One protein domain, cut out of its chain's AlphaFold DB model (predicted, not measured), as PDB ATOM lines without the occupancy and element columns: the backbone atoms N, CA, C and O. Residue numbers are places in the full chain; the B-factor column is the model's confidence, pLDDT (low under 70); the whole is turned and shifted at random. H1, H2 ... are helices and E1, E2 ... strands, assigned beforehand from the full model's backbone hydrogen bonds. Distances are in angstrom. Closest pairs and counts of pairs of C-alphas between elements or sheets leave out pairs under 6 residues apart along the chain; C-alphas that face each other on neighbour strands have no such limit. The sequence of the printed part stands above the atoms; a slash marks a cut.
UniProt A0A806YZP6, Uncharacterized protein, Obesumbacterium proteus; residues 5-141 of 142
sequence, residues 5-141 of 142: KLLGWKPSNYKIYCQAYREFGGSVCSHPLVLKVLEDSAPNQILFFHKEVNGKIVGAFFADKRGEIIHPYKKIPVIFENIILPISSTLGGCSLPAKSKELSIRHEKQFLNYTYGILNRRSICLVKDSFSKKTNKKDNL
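What this domain is: This is residues 5 to 141 of the 142 residues of an uncharacterized protein of Obesumbacterium proteus (UniProt A0A806YZP6). With little regular structure, a small body has H1 over one face of a three-stranded sheet, H2 beside H1, and loops filling the rest; residues 125 to 141, including H3, stick out as a tail. The printed part has 137 residues, 49 in named elements, in the order E1 H1 H2 E2 E3 H3, mixed class. It is only just compact, close to loose, radius of gyration of the C-alphas 16.8 A, spanning 53 by 38 by 31 A.

Where its parts are: E1, residues 9 to 12, begins at C-alpha (67.434, 100.530, 18.810). H1 is residues 14 to 24, H2 32 to 41, E2 46 to 53 and E3 56 to 64, 24.8 A long. H3, residues 133 to 139, ends at C-alpha (96.048, 121.400, -10.580).

How they stand to each other: The antiparallel sheet runs E1 E2 E3, with N 10 and O 50 2.8 A apart and, in hairpin E2 and E3, N 47 and O 63 2.8 A apart. H1 is on it, height 7.5 A, the C-alphas of Ala 20 and Gly 59 closest at 5.7 A. H2 touches H1, closest C-alphas Cys 18 and Pro 32, 5.9 A. Every O i to N i+4 pair is within hydrogen-bond range in H1 and H2; H3 has 1 of 3, and 1 of 4 O i to N i+3 pairs.

The domain as a whole: The printed part has no cut; the E3 to H3 link is long, 68 residues. pLDDT is under 70 at residues 117 to 127, 129 and 133 to 141.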
ATOM      1  N   LYS A   5      66.093  99.171  23.392       77.69
ATOM      2  CA  LYS A   5      64.704  99.046  22.940       77.69
ATOM      3  C   LYS A   5      63.857 100.297  23.205       77.69
ATOM      4  O   LYS A   5      63.093 100.686  22.331       77.69
ATOM      5  N   LEU A   6      64.014 100.951  24.361       80.75
ATOM      6  CA  LEU A   6      63.283 102.186  24.689       80.75
ATOM      7  C   LEU A   6      63.745 103.375  23.840       80.75
ATOM      8  O   LEU A   6      62.979 104.300  23.604       80.75
ATOM      9  N   LEU A   7      64.983 103.337  23.340       85.19
ATOM     10  CA  LEU A   7      65.544 104.367  22.462       85.19
ATOM     11  C   LEU A   7      65.320 104.066  20.964       85.19
ATOM     12  O   LEU A   7      65.841 104.768  20.089       85.19
ATOM     13  N   GLY A   8      64.538 103.027  20.654       89.62
ATOM     14  CA  GLY A   8      64.225 102.599  19.291       89.62
ATOM     15  C   GLY A   8      65.354 101.841  18.588       89.62
ATOM     16  O   GLY A   8      65.307 101.687  17.370       89.62
ATOM     17  N   TRP A   9      66.363 101.378  19.330       94.44
ATOM     18  CA  TRP A   9      67.434 100.530  18.810       94.44
ATOM     19  C   TRP A   9      67.122  99.058  19.062       94.44
ATOM     20  O   TRP A   9      66.674  98.670  20.144       94.44
ATOM     21  N   LYS A  10      67.390  98.224  18.062       94.94
ATOM     22  CA  LYS A  10      67.147  96.784  18.085       94.94
ATOM     23  C   LYS A  10      68.490  96.049  18.067       94.94
ATOM     24  O   LYS A  10      69.363  96.456  17.300       94.94
ATOM     25  N   PRO A  11      68.680  94.993  18.881       95.56
ATOM     26  CA  PRO A  11      69.791  94.067  18.691       95.56
ATOM     27  C   PRO A  11      69.783  93.518  17.263       95.56
ATOM     28  O   PRO A  11      68.719  93.233  16.707       95.56
ATOM     29  N   SER A  12      70.960  93.399  16.669       95.62
ATOM     30  CA  SER A  12      71.128  93.060  15.262       95.62
ATOM     31  C   SER A  12      72.361  92.183  15.055       95.62
ATOM     32  O   SER A  12      72.905  91.611  15.999       95.62
ATOM     33  N   ASN A  13      72.776  92.017  13.802       96.88
ATOM     34  CA  ASN A  13      73.898  91.171  13.430       96.88
ATOM     35  C   ASN A  13      74.839  91.893  12.461       96.88
ATOM     36  O   ASN A  13      74.527  92.955  11.913       96.88
ATOM     37  N   TYR A  14      75.982  91.258  12.213       97.88
ATOM     38  CA  TYR A  14      77.015  91.757  11.312       97.88
ATOM     39  C   TYR A  14      76.484  92.104   9.911       97.88
ATOM     40  O   TYR A  14      76.873  93.115   9.337       97.88
ATOM     41  N   LYS A  15      75.544  91.320   9.363       98.19
ATOM     42  CA  LYS A  15      74.983  91.557   8.022       98.19
ATOM     43  C   LYS A  15      74.217  92.881   7.950       98.19
ATOM     44  O   LYS A  15      74.407  93.637   7.000       98.19
ATOM     45  N   ILE A  16      73.394  93.177   8.956       98.19
ATOM     46  CA  ILE A  16      72.659  94.449   9.055       98.19
ATOM     47  C   ILE A  16      73.634  95.617   9.239       98.19
ATOM     48  O   ILE A  16      73.478  96.660   8.607       98.19
ATOM     49  N   TYR A  17      74.675  95.431  10.053       98.50
ATOM     50  CA  TYR A  17      75.721  96.438  10.224       98.50
ATOM     51  C   TYR A  17      76.443  96.751   8.903       98.50
ATOM     52  O   TYR A  17      76.591  97.917   8.541       98.50
ATOM     53  N   CYS A  18      76.823  95.724   8.134       98.56
ATOM     54  CA  CYS A  18      77.411  95.879   6.802       98.56
ATOM     55  C   CYS A  18      76.498  96.645   5.842       98.56
ATOM     56  O   CYS A  18      76.979  97.467   5.066       98.56
ATOM     57  N   GLN A  19      75.189  96.379   5.887       98.19
ATOM     58  CA  GLN A  19      74.212  97.095   5.072       98.19
ATOM     59  C   GLN A  19      74.179  98.584   5.433       98.19
ATOM     60  O   GLN A  19      74.282  99.423   4.543       98.19
ATOM     61  N   ALA A  20      74.095  98.912   6.724       98.25
ATOM     62  CA  ALA A  20      74.125 100.298   7.180       98.25
ATOM     63  C   ALA A  20      75.437 100.998   6.791       98.25
ATOM     64  O   ALA A  20      75.410 102.143   6.352       98.25
ATOM     65  N   TYR A  21      76.582 100.316   6.910       98.44
ATOM     66  CA  TYR A  21      77.880 100.887   6.535       98.44
ATOM     67  C   TYR A  21      77.998 101.148   5.039       98.44
ATOM     68  O   TYR A  21      78.543 102.171   4.640       98.44
ATOM     69  N   ARG A  22      77.462 100.258   4.200       98.06
ATOM     70  CA  ARG A  22      77.421 100.483   2.752       98.06
ATOM     71  C   ARG A  22      76.608 101.728   2.393       98.06
ATOM     72  O   ARG A  22      76.996 102.444   1.480       98.06
ATOM     73  N   GLU A  23      75.512 101.961   3.107       97.62
ATOM     74  CA  GLU A  23      74.601 103.078   2.850       97.62
ATOM     75  C   GLU A  23      75.140 104.413   3.389       97.62
ATOM     76  O   GLU A  23      75.082 105.435   2.713       97.62
ATOM     77  N   PHE A  24      75.665 104.418   4.616       96.94
ATOM     78  CA  PHE A  24      75.964 105.649   5.359       96.94
ATOM     79  C   PHE A  24      77.461 105.896   5.590       96.94
ATOM     80  O   PHE A  24      77.848 106.966   6.064       96.94
ATOM     81  N   GLY A  25      78.316 104.930   5.256       96.38
ATOM     82  CA  GLY A  25      79.756 104.991   5.484       96.38
ATOM     83  C   GLY A  25      80.140 104.900   6.962       96.38
ATOM     84  O   GLY A  25      79.375 104.452   7.808       96.38
ATOM     85  N   GLY A  26      81.361 105.313   7.283       95.94
ATOM     86  CA  GLY A  26      81.885 105.321   8.646       95.94
ATOM     87  C   GLY A  26      83.378 105.633   8.663       95.94
ATOM     88  O   GLY A  26      83.953 106.025   7.649       95.94
ATOM     89  N   SER A  27      84.016 105.476   9.818       95.31
ATOM     90  CA  SER A  27      85.470 105.570   9.961       95.31
ATOM     91  C   SER A  27      86.126 104.205   9.723       95.31
ATOM     92  O   SER A  27      85.458 103.181   9.571       95.31
ATOM     93  N   VAL A  28      87.462 104.172   9.690       94.56
ATOM     94  CA  VAL A  28      88.229 102.925   9.517       94.56
ATOM     95  C   VAL A  28      87.996 101.962  10.685       94.56
ATOM     96  O   VAL A  28      87.737 100.783  10.472       94.56
ATOM     97  N   CYS A  29      88.021 102.456  11.924       93.88
ATOM     98  CA  CYS A  29      87.806 101.644  13.126       93.88
ATOM     99  C   CYS A  29      86.364 101.124  13.278       93.88
ATOM    100  O   CYS A  29      86.135 100.192  14.043       93.88
ATOM    101  N   SER A  30      85.404 101.683  12.536       96.69
ATOM    102  CA  SER A  30      84.038 101.163  12.422       96.69
ATOM    103  C   SER A  30      83.802 100.391  11.117       96.69
ATOM    104  O   SER A  30      82.695  99.923  10.866       96.69
ATOM    105  N   HIS A  31      84.823 100.219  10.271       98.06
ATOM    106  CA  HIS A  31      84.675  99.500   9.011       98.06
ATOM    107  C   HIS A  31      84.352  98.015   9.270       98.06
ATOM    108  O   HIS A  31      85.058  97.369  10.053       98.06
ATOM    109  N   PRO A  32      83.360  97.407   8.585       98.19
ATOM    110  CA  PRO A  32      82.943  96.035   8.863       98.19
ATOM    111  C   PRO A  32      84.064  95.005   8.721       98.19
ATOM    112  O   PRO A  32      84.095  94.032   9.467       98.19
ATOM    113  N   LEU A  33      84.997  95.202   7.785       97.88
ATOM    114  CA  LEU A  33      86.174  94.335   7.650       97.88
ATOM    115  C   LEU A  33      87.110  94.424   8.865       97.88
ATOM    116  O   LEU A  33      87.602  93.397   9.317       97.88
ATOM    117  N   VAL A  34      87.325  95.621   9.419       97.38
ATOM    118  CA  VAL A  34      88.168  95.806  10.611       97.38
ATOM    119  C   VAL A  34      87.519  95.124  11.810       97.38
ATOM    120  O   VAL A  34      88.168  94.334  12.489       97.38
ATOM    121  N   LEU A  35      86.219  95.356  12.018       97.44
ATOM    122  CA  LEU A  35      85.462  94.685  13.076       97.44
ATOM    123  C   LEU A  35      85.487  93.163  12.908       97.44
ATOM    124  O   LEU A  35      85.671  92.453  13.887       97.44
ATOM    125  N   LYS A  36      85.373  92.664  11.671       97.38
ATOM    126  CA  LYS A  36      85.455  91.233  11.368       97.38
ATOM    127  C   LYS A  36      86.817  90.641  11.715       97.38
ATOM    128  O   LYS A  36      86.857  89.610  12.362       97.38
ATOM    129  N   VAL A  37      87.918  91.283  11.328       97.25
ATOM    130  CA  VAL A  37      89.273  90.803  11.656       97.25
ATOM    131  C   VAL A  37      89.485  90.734  13.169       97.25
ATOM    132  O   VAL A  37      90.071  89.774  13.672       97.25
ATOM    133  N   LEU A  38      89.009  91.739  13.903       96.88
ATOM    134  CA  LEU A  38      89.118  91.766  15.358       96.88
ATOM    135  C   LEU A  38      88.259  90.670  16.012       96.88
ATOM    136  O   LEU A  38      88.752  89.981  16.904       96.88
ATOM    137  N   GLU A  39      87.033  90.465  15.529       95.88
ATOM    138  CA  GLU A  39      86.104  89.451  16.042       95.88
ATOM    139  C   GLU A  39      86.562  88.028  15.675       95.88
ATOM    140  O   GLU A  39      86.496  87.124  16.499       95.88
ATOM    141  N   ASP A  40      87.117  87.827  14.477       96.69
ATOM    142  CA  ASP A  40      87.722  86.554  14.062       96.69
ATOM    143  C   ASP A  40      88.972  86.243  14.927       96.69
ATOM    144  O   ASP A  40      89.269  85.081  15.202       96.69
ATOM    145  N   SER A  41      89.681  87.274  15.417       96.38
ATOM    146  CA  SER A  41      90.831  87.127  16.330       96.38
ATOM    147  C   SER A  41      90.437  86.920  17.798       96.38
ATOM    148  O   SER A  41      91.178  86.305  18.566       96.38
ATOM    149  N   ALA A  42      89.299  87.470  18.212       94.56
ATOM    150  CA  ALA A  42      88.744  87.339  19.549       94.56
ATOM    151  C   ALA A  42      87.216  87.235  19.438       94.56
ATOM    152  O   ALA A  42      86.539  88.262  19.464       94.56
ATOM    153  N   PRO A  43      86.675  86.009  19.328       95.12
ATOM    154  CA  PRO A  43      85.252  85.813  19.082       95.12
ATOM    155  C   PRO A  43      84.347  86.222  20.244       95.12
ATOM    156  O   PRO A  43      84.715  86.173  21.426       95.12
ATOM    157  N   ASN A  44      83.104  86.525  19.887       94.06
ATOM    158  CA  ASN A  44      81.994  86.883  20.759       94.06
ATOM    159  C   ASN A  44      82.277  88.112  21.632       94.06
ATOM    160  O   ASN A  44      81.989  88.084  22.832       94.06
ATOM    161  N   GLN A  45      82.868  89.163  21.064       95.19
ATOM    162  CA  GLN A  45      83.196  90.399  21.780       95.19
ATOM    163  C   GLN A  45      82.277  91.556  21.404       95.19
ATOM    164  O   GLN A  45      81.964  92.371  22.275       95.19
ATOM    165  N   ILE A  46      81.813  91.607  20.155       95.38
ATOM    166  CA  ILE A  46      80.939  92.666  19.660       95.38
ATOM    167  C   ILE A  46      79.459  92.279  19.727       95.38
ATOM    168  O   ILE A  46      79.035  91.182  19.366       95.38
ATOM    169  N   LEU A  47      78.650  93.256  20.119       96.81
ATOM    170  CA  LEU A  47      77.208  93.299  19.950       96.81
ATOM    171  C   LEU A  47      76.862  94.324  18.863       96.81
ATOM    172  O   LEU A  47      77.398  95.435  18.855       96.81
ATOM    173  N   PHE A  48      75.937  93.974  17.971       97.62
ATOM    174  CA  PHE A  48      75.443  94.873  16.928       97.62
ATOM    175  C   PHE A  48      74.033  95.357  17.243       97.62
ATOM    176  O   PHE A  48      73.215  94.621  17.799       97.62
ATOM    177  N   PHE A  49      73.750  96.598  16.859       97.62
ATOM    178  CA  PHE A  49      72.433  97.204  16.990       97.62
ATOM    179  C   PHE A  49      72.107  98.037  15.757       97.62
ATOM    180  O   PHE A  49      72.994  98.625  15.136       97.62
ATOM    181  N   HIS A  50      70.826  98.132  15.418       97.38
ATOM    182  CA  HIS A  50      70.347  99.010  14.353       97.38
ATOM    183  C   HIS A  50      69.092  99.774  14.760       97.38
ATOM    184  O   HIS A  50      68.399  99.413  15.711       97.38
ATOM    185  N   LYS A  51      68.816 100.851  14.032       95.75
ATOM    186  CA  LYS A  51      67.595 101.640  14.159       95.75
ATOM    187  C   LYS A  51      66.864 101.673  12.830       95.75
ATOM    188  O   LYS A  51      67.482 101.783  11.771       95.75
ATOM    189  N   GLU A  52      65.543 101.601  12.907       95.19
ATOM    190  CA  GLU A  52      64.651 101.690  11.758       95.19
ATOM    191  C   GLU A  52      63.684 102.858  11.916       95.19
ATOM    192  O   GLU A  52      63.214 103.142  13.018       95.19
ATOM    193  N   VAL A  53      63.354 103.493  10.797       92.62
ATOM    194  CA  VAL A  53      62.250 104.449  10.671       92.62
ATOM    195  C   VAL A  53      61.451 104.032   9.443       92.62
ATOM    196  O   VAL A  53      62.026 103.825   8.376       92.62
ATOM    197  N   ASN A  54      60.136 103.853   9.596       91.81
ATOM    198  CA  ASN A  54      59.244 103.390   8.522       91.81
ATOM    199  C   ASN A  54      59.749 102.111   7.820       91.81
ATOM    200  O   ASN A  54      59.724 102.006   6.596       91.81
ATOM    201  N   GLY A  55      60.279 101.160   8.601       91.06
ATOM    202  CA  GLY A  55      60.802  99.884   8.100       91.06
ATOM    203  C   GLY A  55      62.152  99.960   7.375       91.06
ATOM    204  O   GLY A  55      62.657  98.931   6.937       91.06
ATOM    205  N   LYS A  56      62.766 101.144   7.259       94.56
ATOM    206  CA  LYS A  56      64.089 101.325   6.645       94.56
ATOM    207  C   LYS A  56      65.157 101.513   7.709       94.56
ATOM    208  O   LYS A  56      64.950 102.266   8.660       94.56
ATOM    209  N   ILE A  57      66.307 100.868   7.529       96.44
ATOM    210  CA  ILE A  57      67.473 101.064   8.396       96.44
ATOM    211  C   ILE A  57      67.966 102.499   8.216       96.44
ATOM    212  O   ILE A  57      68.322 102.901   7.114       96.44
ATOM    213  N   VAL A  58      67.998 103.256   9.309       96.44
ATOM    214  CA  VAL A  58      68.514 104.636   9.338       96.44
ATOM    215  C   VAL A  58      69.864 104.734  10.035       96.44
ATOM    216  O   VAL A  58      70.467 105.802  10.077       96.44
ATOM    217  N   GLY A  59      70.350 103.628  10.595       96.50
ATOM    218  CA  GLY A  59      71.688 103.559  11.142       96.50
ATOM    219  C   GLY A  59      71.956 102.303  11.953       96.50
ATOM    220  O   GLY A  59      71.034 101.593  12.362       96.50
ATOM    221  N   ALA A  60      73.233 102.049  12.203       97.69
ATOM    222  CA  ALA A  60      73.702 100.960  13.038       97.69
ATOM    223  C   ALA A  60      74.898 101.387  13.892       97.69
ATOM    224  O   ALA A  60      75.616 102.335  13.577       97.69
ATOM    225  N   PHE A  61      75.123 100.663  14.982       97.00
ATOM    226  CA  PHE A  61      76.338 100.782  15.776       97.00
ATOM    227  C   PHE A  61      76.766  99.410  16.299       97.00
ATOM    228  O   PHE A  61      76.011  98.435  16.251       97.00
ATOM    229  N   PHE A  62      78.000  99.354  16.782       97.12
ATOM    230  CA  PHE A  62      78.561  98.204  17.470       97.12
ATOM    231  C   PHE A  62      78.996  98.629  18.872       97.12
ATOM    232  O   PHE A  62      79.321  99.798  19.097       97.12
ATOM    233  N   ALA A  63      78.997  97.694  19.807       96.50
ATOM    234  CA  ALA A  63      79.529  97.916  21.139       96.50
ATOM    235  C   ALA A  63      80.096  96.622  21.713       96.50
ATOM    236  O   ALA A  63      79.714  95.532  21.293       96.50
ATOM    237  N   ASP A  64      80.975  96.737  22.697       95.69
ATOM    238  CA  ASP A  64      81.389  95.598  23.501       95.69
ATOM    239  C   ASP A  64      80.263  95.147  24.457       95.69
ATOM    240  O   ASP A  64      79.188  95.751  24.559       95.69
ATOM    241  N   LYS A  65      80.524  94.092  25.234       93.81
ATOM    242  CA  LYS A  65      79.582  93.583  26.248       93.81
ATOM    243  C   LYS A  65      79.272  94.572  27.379       93.81
ATOM    244  O   LYS A  65      78.304  94.369  28.110       93.81
ATOM    245  N   ARG A  66      80.075  95.626  27.552       92.94
ATOM    246  CA  ARG A  66      79.864  96.697  28.539       92.94
ATOM    247  C   ARG A  66      79.078  97.875  27.947       92.94
ATOM    248  O   ARG A  66      78.692  98.784  28.688       92.94
ATOM    249  N   GLY A  67      78.780  97.830  26.648       92.75
ATOM    250  CA  GLY A  67      78.084  98.873  25.902       92.75
ATOM    251  C   GLY A  67      78.971 100.056  25.538       92.75
ATOM    252  O   GLY A  67      78.460 101.169  25.404       92.75
ATOM    253  N   GLU A  68      80.279  99.849  25.426       94.62
ATOM    254  CA  GLU A  68      81.226 100.837  24.918       94.62
ATOM    255  C   GLU A  68      81.448 100.637  23.416       94.62
ATOM    256  O   GLU A  68      81.571  99.509  22.946       94.62
ATOM    257  N   ILE A  69      81.500 101.725  22.643       95.38
ATOM    258  CA  ILE A  69      81.707 101.681  21.182       95.38
ATOM    259  C   ILE A  69      83.193 101.450  20.894       95.38
ATOM    260  O   ILE A  69      83.938 102.374  20.567       95.38
ATOM    261  N   ILE A  70      83.630 100.213  21.092       95.19
ATOM    262  CA  ILE A  70      85.011  99.761  20.941       95.19
ATOM    263  C   ILE A  70      85.027  98.243  20.737       95.19
ATOM    264  O   ILE A  70      84.085  97.550  21.119       95.19
ATOM    265  N   HIS A  71      86.104  97.713  20.158       95.19
ATOM    266  CA  HIS A  71      86.420  96.292  20.275       95.19
ATOM    267  C   HIS A  71      87.449  96.086  21.398       95.19
ATOM    268  O   HIS A  71      88.516  96.700  21.358       95.19
ATOM    269  N   PRO A  72      87.226  95.185  22.371       92.88
ATOM    270  CA  PRO A  72      88.138  95.009  23.508       92.88
ATOM    271  C   PRO A  72      89.477  94.327  23.160       92.88
ATOM    272  O   PRO A  72      90.308  94.123  24.045       92.88
ATOM    273  N   TYR A  73      89.707  93.948  21.898       93.25
ATOM    274  CA  TYR A  73      90.876  93.167  21.501       93.25
ATOM    275  C   TYR A  73      92.043  94.097  21.184       93.25
ATOM    276  O   TYR A  73      91.990  94.865  20.232       93.25
ATOM    277  N   LYS A  74      93.100  94.025  22.000       90.50
ATOM    278  CA  LYS A  74      94.216  94.987  21.971       90.50
ATOM    279  C   LYS A  74      95.482  94.485  21.272       90.50
ATOM    280  O   LYS A  74      96.439  95.242  21.164       90.50
ATOM    281  N   LYS A  75      95.530  93.220  20.832       92.50
ATOM    282  CA  LYS A  75      96.738  92.663  20.187       92.50
ATOM    283  C   LYS A  75      96.929  93.160  18.752       92.50
ATOM    284  O   LYS A  75      98.044  93.118  18.248       92.50
ATOM    285  N   ILE A  76      95.860  93.629  18.107       90.06
ATOM    286  CA  ILE A  76      95.929  94.326  16.821       90.06
ATOM    287  C   ILE A  76      95.808  95.826  17.118       90.06
ATOM    288  O   ILE A  76      94.852  96.219  17.791       90.06
ATOM    289  N   PRO A  77      96.740  96.669  16.640       89.50
ATOM    290  CA  PRO A  77      96.792  98.088  16.981       89.50
ATOM    291  C   PRO A  77      95.761  98.905  16.182       89.50
ATOM    292  O   PRO A  77      96.109  99.779  15.392       89.50
ATOM    293  N   VAL A  78      94.472  98.621  16.374       90.81
ATOM    294  CA  VAL A  78      93.387  99.452  15.841       90.81
ATOM    295  C   VAL A  78      93.128 100.602  16.804       90.81
ATOM    296  O   VAL A  78      92.790 100.394  17.970       90.81
ATOM    297  N   ILE A  79      93.261 101.827  16.303       90.69
ATOM    298  CA  ILE A  79      92.988 103.041  17.071       90.69
ATOM    299  C   ILE A  79      91.491 103.353  16.980       90.69
ATOM    300  O   ILE A  79      90.974 103.696  15.915       90.69
ATOM    301  N   PHE A  80      90.788 103.237  18.104       90.75
ATOM    302  CA  PHE A  80      89.372 103.587  18.229       90.75
ATOM    303  C   PHE A  80      89.214 105.048  18.650       90.75
ATOM    304  O   PHE A  80      88.760 105.336  19.748       90.75
ATOM    305  N   GLU A  81      89.592 105.968  17.768       89.06
ATOM    306  CA  GLU A  81      89.392 107.411  17.944       89.06
ATOM    307  C   GLU A  81      88.626 107.993  16.751       89.06
ATOM    308  O   GLU A  81      88.626 107.409  15.663       89.06
ATOM    309  N   ASN A  82      87.980 109.149  16.942       88.81
ATOM    310  CA  ASN A  82      87.197 109.846  15.905       88.81
ATOM    311  C   ASN A  82      86.232 108.913  15.144       88.81
ATOM    312  O   ASN A  82      86.103 108.966  13.919       88.81
ATOM    313  N   ILE A  83      85.552 108.044  15.886       93.50
ATOM    314  CA  ILE A  83      84.650 107.018  15.382       93.50
ATOM    315  C   ILE A  83      83.470 107.686  14.675       93.50
ATOM    316  O   ILE A  83      82.731 108.467  15.278       93.50
ATOM    317  N   ILE A  84      83.278 107.346  13.402       95.38
ATOM    318  CA  ILE A  84      82.085 107.699  12.634       95.38
ATOM    319  C   ILE A  84      81.277 106.415  12.469       95.38
ATOM    320  O   ILE A  84      81.758 105.433  11.901       95.38
ATOM    321  N   LEU A  85      80.066 106.405  13.003       96.81
ATOM    322  CA  LEU A  85      79.131 105.296  12.915       96.81
ATOM    323  C   LEU A  85      78.335 105.341  11.604       96.81
ATOM    324  O   LEU A  85      78.034 106.434  11.117       96.81
ATOM    325  N   PRO A  86      77.924 104.173  11.078       97.25
ATOM    326  CA  PRO A  86      77.116 104.072   9.871       97.25
ATOM    327  C   PRO A  86      75.666 104.457  10.129       97.25
ATOM    328  O   PRO A  86      74.802 103.613  10.374       97.25
ATOM    329  N   ILE A  87      75.402 105.759  10.136       95.94
ATOM    330  CA  ILE A  87      74.106 106.331  10.481       95.94
ATOM    331  C   ILE A  87      73.783 107.456   9.509       95.94
ATOM    332  O   ILE A  87      74.654 108.243   9.145       95.94
ATOM    333  N   SER A  88      72.519 107.521   9.102       94.69
ATOM    334  CA  SER A  88      72.018 108.557   8.215       94.69
ATOM    335  C   SER A  88      72.279 109.948   8.789       94.69
ATOM    336  O   SER A  88      71.943 110.227   9.939       94.69
ATOM    337  N   SER A  89      72.817 110.843   7.962       88.00
ATOM    338  CA  SER A  89      73.055 112.244   8.324       88.00
ATOM    339  C   SER A  89      71.767 113.022   8.608       88.00
ATOM    340  O   SER A  89      71.812 114.069   9.248       88.00
ATOM    341  N   THR A  90      70.615 112.518   8.158       87.00
ATOM    342  CA  THR A  90      69.302 113.123   8.417       87.00
ATOM    343  C   THR A  90      68.682 112.648   9.733       87.00
ATOM    344  O   THR A  90      67.685 113.217  10.181       87.00
ATOM    345  N   LEU A  91      69.267 111.635  10.388       84.12
ATOM    346  CA  LEU A  91      68.800 111.135  11.679       84.12
ATOM    347  C   LEU A  91      69.253 112.069  12.811       84.12
ATOM    348  O   LEU A  91      70.275 111.835  13.444       84.12
ATOM    349  N   GLY A  92      68.486 113.119  13.090       81.31
ATOM    350  CA  GLY A  92      68.736 114.040  14.204       81.31
ATOM    351  C   GLY A  92      68.016 113.655  15.501       81.31
ATOM    352  O   GLY A  92      67.018 112.934  15.483       81.31
ATOM    353  N   GLY A  93      68.505 114.164  16.637       81.38
ATOM    354  CA  GLY A  93      67.772 114.119  17.910       81.38
ATOM    355  C   GLY A  93      67.524 112.716  18.478       81.38
ATOM    356  O   GLY A  93      66.583 112.508  19.239       81.38
ATOM    357  N   CYS A  94      68.347 111.731  18.118       86.00
ATOM    358  CA  CYS A  94      68.235 110.377  18.648       86.00
ATOM    359  C   CYS A  94      69.094 110.217  19.912       86.00
ATOM    360  O   CYS A  94      70.145 110.824  20.029       86.00
ATOM    361  N   SER A  95      68.725 109.342  20.844       89.56
ATOM    362  CA  SER A  95      69.647 108.915  21.911       89.56
ATOM    363  C   SER A  95      70.360 107.626  21.503       89.56
ATOM    364  O   SER A  95      69.722 106.709  20.982       89.56
ATOM    365  N   LEU A  96      71.670 107.540  21.737       91.69
ATOM    366  CA  LEU A  96      72.486 106.359  21.439       91.69
ATOM    367  C   LEU A  96      72.677 105.513  22.716       91.69
ATOM    368  O   LEU A  96      73.279 106.008  23.671       91.69
ATOM    369  N   PRO A  97      72.204 104.253  22.779       91.75
ATOM    370  CA  PRO A  97      72.281 103.387  23.964       91.75
ATOM    371  C   PRO A  97      73.677 102.785  24.203       91.75
ATOM    372  O   PRO A  97      73.799 101.668  24.696       91.75
ATOM    373  N   ALA A  98      74.736 103.518  23.877       92.31
ATOM    374  CA  ALA A  98      76.118 103.104  24.068       92.31
ATOM    375  C   ALA A  98      76.947 104.278  24.587       92.31
ATOM    376  O   ALA A  98      76.566 105.439  24.425       92.31
ATOM    377  N   LYS A  99      78.075 103.971  25.225       90.88
ATOM    378  CA  LYS A  99      79.041 104.946  25.738       90.88
ATOM    379  C   LYS A  99      80.226 105.061  24.786       90.88
ATOM    380  O   LYS A  99      80.699 104.063  24.250       90.88
ATOM    381  N   SER A 100      80.747 106.269  24.627       89.12
ATOM    382  CA  SER A 100      81.996 106.517  23.919       89.12
ATOM    383  C   SER A 100      82.521 107.904  24.271       89.12
ATOM    384  O   SER A 100      81.750 108.830  24.508       89.12
ATOM    385  N   LYS A 101      83.843 108.048  24.312       85.75
ATOM    386  CA  LYS A 101      84.523 109.355  24.342       85.75
ATOM    387  C   LYS A 101      85.115 109.714  22.977       85.75
ATOM    388  O   LYS A 101      85.714 110.769  22.808       85.75
ATOM    389  N   GLU A 102      84.933 108.818  22.016       89.88
ATOM    390  CA  GLU A 102      85.702 108.747  20.785       89.88
ATOM    391  C   GLU A 102      84.843 108.994  19.549       89.88
ATOM    392  O   GLU A 102      85.363 108.957  18.442       89.88
ATOM    393  N   LEU A 103      83.542 109.270  19.710       90.56
ATOM    394  CA  LEU A 103      82.694 109.666  18.588       90.56
ATOM    395  C   LEU A 103      83.214 110.951  17.940       90.56
ATOM    396  O   LEU A 103      83.545 111.931  18.608       90.56
ATOM    397  N   SER A 104      83.240 110.935  16.613       89.12
ATOM    398  CA  SER A 104      83.589 112.087  15.797       89.12
ATOM    399  C   SER A 104      82.579 113.222  15.980       89.12
ATOM    400  O   SER A 104      81.374 112.984  16.070       89.12
ATOM    401  N   ILE A 105      83.058 114.469  15.902       86.94
ATOM    402  CA  ILE A 105      82.205 115.669  15.830       86.94
ATOM    403  C   ILE A 105      81.259 115.654  14.621       86.94
ATOM    404  O   ILE A 105      80.287 116.393  14.595       86.94
ATOM    405  N   ARG A 106      81.470 114.778  13.629       87.06
ATOM    406  CA  ARG A 106      80.493 114.581  12.545       87.06
ATOM    407  C   ARG A 106      79.112 114.141  13.045       87.06
ATOM    408  O   ARG A 106      78.144 114.313  12.319       87.06
ATOM    409  N   HIS A 107      79.022 113.601  14.261       89.56
ATOM    410  CA  HIS A 107      77.759 113.267  14.922       89.56
ATOM    411  C   HIS A 107      77.240 114.374  15.853       89.56
ATOM    412  O   HIS A 107      76.323 114.131  16.648       89.56
ATOM    413  N   GLU A 108      77.803 115.584  15.787       84.38
ATOM    414  CA  GLU A 108      77.273 116.742  16.503       84.38
ATOM    415  C   GLU A 108      75.789 116.926  16.149       84.38
ATOM    416  O   GLU A 108      75.399 116.839  14.987       84.38
ATOM    417  N   LYS A 109      74.938 117.133  17.163       84.12
ATOM    418  CA  LYS A 109      73.465 117.254  17.043       84.12
ATOM    419  C   LYS A 109      72.725 115.986  16.589       84.12
ATOM    420  O   LYS A 109      71.497 115.937  16.675       84.12
ATOM    421  N   GLN A 110      73.436 114.936  16.179       88.94
ATOM    422  CA  GLN A 110      72.836 113.645  15.838       88.94
ATOM    423  C   GLN A 110      72.358 112.905  17.095       88.94
ATOM    424  O   GLN A 110      71.290 112.284  17.091       88.94
ATOM    425  N   PHE A 111      73.135 113.009  18.183       90.31
ATOM    426  CA  PHE A 111      72.848 112.340  19.448       90.31
ATOM    427  C   PHE A 111      72.575 113.299  20.603       90.31
ATOM    428  O   PHE A 111      73.438 114.097  20.957       90.31
ATOM    429  N   LEU A 112      71.408 113.166  21.241       87.06
ATOM    430  CA  LEU A 112      70.997 114.017  22.369       87.06
ATOM    431  C   LEU A 112      71.822 113.780  23.637       87.06
ATOM    432  O   LEU A 112      71.964 114.671  24.467       87.06
ATOM    433  N   ASN A 113      72.346 112.566  23.807       87.12
ATOM    434  CA  ASN A 113      73.065 112.142  25.006       87.12
ATOM    435  C   ASN A 113      74.596 112.201  24.861       87.12
ATOM    436  O   ASN A 113      75.300 111.573  25.650       87.12
ATOM    437  N   TYR A 114      75.098 112.929  23.860       84.62
ATOM    438  CA  TYR A 114      76.523 113.158  23.641       84.62
ATOM    439  C   TYR A 114      76.821 114.651  23.561       84.62
ATOM    440  O   TYR A 114      76.177 115.388  22.820       84.62
ATOM    441  N   THR A 115      77.847 115.076  24.295       73.50
ATOM    442  CA  THR A 115      78.326 116.458  24.281       73.50
ATOM    443  C   THR A 115      79.602 116.546  23.452       73.50
ATOM    444  O   THR A 115      80.563 115.816  23.698       73.50
ATOM    445  N   TYR A 116      79.624 117.468  22.493       72.00
ATOM    446  CA  TYR A 116      80.762 117.732  21.612       72.00
ATOM    447  C   TYR A 116      81.331 119.132  21.917       72.00
ATOM    448  O   TYR A 116      80.591 120.026  22.314       72.00
ATOM    449  N   GLY A 117      82.645 119.337  21.768       57.94
ATOM    450  CA  GLY A 117      83.232 120.685  21.658       57.94
ATOM    451  C   GLY A 117      83.955 121.293  22.873       57.94
ATOM    452  O   GLY A 117      84.905 122.030  22.652       57.94
ATOM    453  N   ILE A 118      83.612 120.992  24.135       52.97
ATOM    454  CA  ILE A 118      84.257 121.696  25.282       52.97
ATOM    455  C   ILE A 118      85.414 120.898  25.915       52.97
ATOM    456  O   ILE A 118      86.439 121.465  26.284       52.97
ATOM    457  N   LEU A 119      85.291 119.570  26.003       51.66
ATOM    458  CA  LEU A 119      86.310 118.691  26.610       51.66
ATOM    459  C   LEU A 119      87.115 117.880  25.583       51.66
ATOM    460  O   LEU A 119      88.138 117.293  25.927       51.66
ATOM    461  N   ASN A 120      86.683 117.852  24.321       53.91
ATOM    462  CA  ASN A 120      87.314 117.065  23.262       53.91
ATOM    463  C   ASN A 120      88.198 117.987  22.404       53.91
ATOM    464  O   ASN A 120      87.801 118.422  21.329       53.91
ATOM    465  N   ARG A 121      89.386 118.342  22.919       52.38
ATOM    466  CA  ARG A 121      90.354 119.268  22.283       52.38
ATOM    467  C   ARG A 121      91.057 118.700  21.037       52.38
ATOM    468  O   ARG A 121      92.070 119.246  20.607       52.38
ATOM    469  N   ARG A 122      90.581 117.588  20.470       56.47
ATOM    470  CA  ARG A 122      91.209 116.980  19.293       56.47
ATOM    471  C   ARG A 122      90.908 117.852  18.072       56.47
ATOM    472  O   ARG A 122      89.764 117.943  17.632       56.47
ATOM    473  N   SER A 123      91.931 118.517  17.540       55.50
ATOM    474  CA  SER A 123      91.843 119.233  16.270       55.50
ATOM    475  C   SER A 123      91.715 118.213  15.141       55.50
ATOM    476  O   SER A 123      92.626 117.432  14.876       55.50
ATOM    477  N   ILE A 124      90.564 118.197  14.475       60.56
ATOM    478  CA  ILE A 124      90.379 117.406  13.260       60.56
ATOM    479  C   ILE A 124      90.605 118.294  12.037       60.56
ATOM    480  O   ILE A 124      90.123 119.424  11.973       60.56
ATOM    481  N   CYS A 125      91.348 117.787  11.056       57.66
ATOM    482  CA  CYS A 125      91.486 118.456   9.769       57.66
ATOM    483  C   CYS A 125      90.292 118.061   8.896       57.66
ATOM    484  O   CYS A 125      90.224 116.939   8.397       57.66
ATOM    485  N   LEU A 126      89.325 118.965   8.750       63.25
ATOM    486  CA  LEU A 126      88.245 118.809   7.781       63.25
ATOM    487  C   LEU A 126      88.725 119.347   6.430       63.25
ATOM    488  O   LEU A 126      89.143 120.503   6.330       63.25
ATOM    489  N   VAL A 127      88.679 118.511   5.391       67.06
ATOM    490  CA  VAL A 127      88.912 118.968   4.016       67.06
ATOM    491  C   VAL A 127      87.794 119.944   3.656       67.06
ATOM    492  O   VAL A 127      86.624 119.664   3.901       67.06
ATOM    493  N   LYS A 128      88.158 121.111   3.120       70.31
ATOM    494  CA  LYS A 128      87.186 122.129   2.708       70.31
ATOM    495  C   LYS A 128      86.401 121.637   1.493       70.31
ATOM    496  O   LYS A 128      87.010 121.127   0.558       70.31
ATOM    497  N   ASP A 129      85.098 121.908   1.467       68.94
ATOM    498  CA  ASP A 129      84.226 121.594   0.321       68.94
ATOM    499  C   ASP A 129      84.641 122.331  -0.961       68.94
ATOM    500  O   ASP A 129      84.387 121.880  -2.074       68.94
ATOM    501  N   SER A 130      85.318 123.471  -0.813       70.06
ATOM    502  CA  SER A 130      85.882 124.232  -1.921       70.06
ATOM    503  C   SER A 130      87.317 124.638  -1.617       70.06
ATOM    504  O   SER A 130      87.610 125.216  -0.562       70.06
ATOM    505  N   PHE A 131      88.210 124.396  -2.568       74.50
ATOM    506  CA  PHE A 131      89.580 124.876  -2.495       74.50
ATOM    507  C   PHE A 131      89.684 126.338  -2.929       74.50
ATOM    508  O   PHE A 131      88.878 126.861  -3.699       74.50
ATOM    509  N   SER A 132      90.708 127.028  -2.423       77.12
ATOM    510  CA  SER A 132      90.963 128.411  -2.822       77.12
ATOM    511  C   SER A 132      91.330 128.500  -4.311       77.12
ATOM    512  O   SER A 132      91.930 127.576  -4.865       77.12
ATOM    513  N   LYS A 133      91.084 129.657  -4.947       69.88
ATOM    514  CA  LYS A 133      91.503 129.922  -6.340       69.88
ATOM    515  C   LYS A 133      93.007 129.684  -6.572       69.88
ATOM    516  O   LYS A 133      93.393 129.295  -7.667       69.88
ATOM    517  N   LYS A 134      93.857 129.886  -5.551       67.25
ATOM    518  CA  LYS A 134      95.310 129.616  -5.617       67.25
ATOM    519  C   LYS A 134      95.633 128.120  -5.680       67.25
ATOM    520  O   LYS A 134      96.628 127.754  -6.294       67.25
ATOM    521  N   THR A 135      94.809 127.281  -5.059       63.34
ATOM    522  CA  THR A 135      94.968 125.823  -5.058       63.34
ATOM    523  C   THR A 135      94.511 125.239  -6.397       63.34
ATOM    524  O   THR A 135      95.298 124.560  -7.044       63.34
ATOM    525  N   ASN A 136      93.331 125.633  -6.896       60.53
ATOM    526  CA  ASN A 136      92.806 125.166  -8.194       60.53
ATOM    527  C   ASN A 136      93.718 125.516  -9.387       60.53
ATOM    528  O   ASN A 136      93.754 124.799 -10.380       60.53
ATOM    529  N   LYS A 137      94.478 126.619  -9.308       58.00
ATOM    530  CA  LYS A 137      95.376 127.041 -10.396       58.00
ATOM    531  C   LYS A 137      96.613 126.142 -10.547       58.00
ATOM    532  O   LYS A 137      97.198 126.137 -11.621       58.00
ATOM    533  N   LYS A 138      97.015 125.406  -9.500       55.56
ATOM    534  CA  LYS A 138      98.147 124.461  -9.553       55.56
ATOM    535  C   LYS A 138      97.767 123.103 -10.149       55.56
ATOM    536  O   LYS A 138      98.631 122.486 -10.759       55.56
ATOM    537  N   ASP A 139      96.513 122.676 -10.015       52.88
ATOM    538  CA  ASP A 139      96.048 121.400 -10.580       52.88
ATOM    539  C   ASP A 139      95.792 121.483 -12.093       52.88
ATOM    540  O   ASP A 139      96.025 120.513 -12.801       52.88
ATOM    541  N   ASN A 140      95.433 122.661 -12.616       50.31
ATOM    542  CA  ASN A 140      95.258 122.898 -14.060       50.31
ATOM    543  C   ASN A 140      96.579 123.160 -14.824       50.31
ATOM    544  O   ASN A 140      96.549 123.638 -15.955       50.31
ATOM    545  N   LEU A 141      97.734 122.931 -14.190       50.66
ATOM    546  CA  LEU A 141      99.076 123.091 -14.774       50.66
ATOM    547  C   LEU A 141      99.812 121.741 -14.919       50.66
ATOM    548  O   LEU A 141     101.039 121.722 -15.016       50.66
TER     549      LEU A 141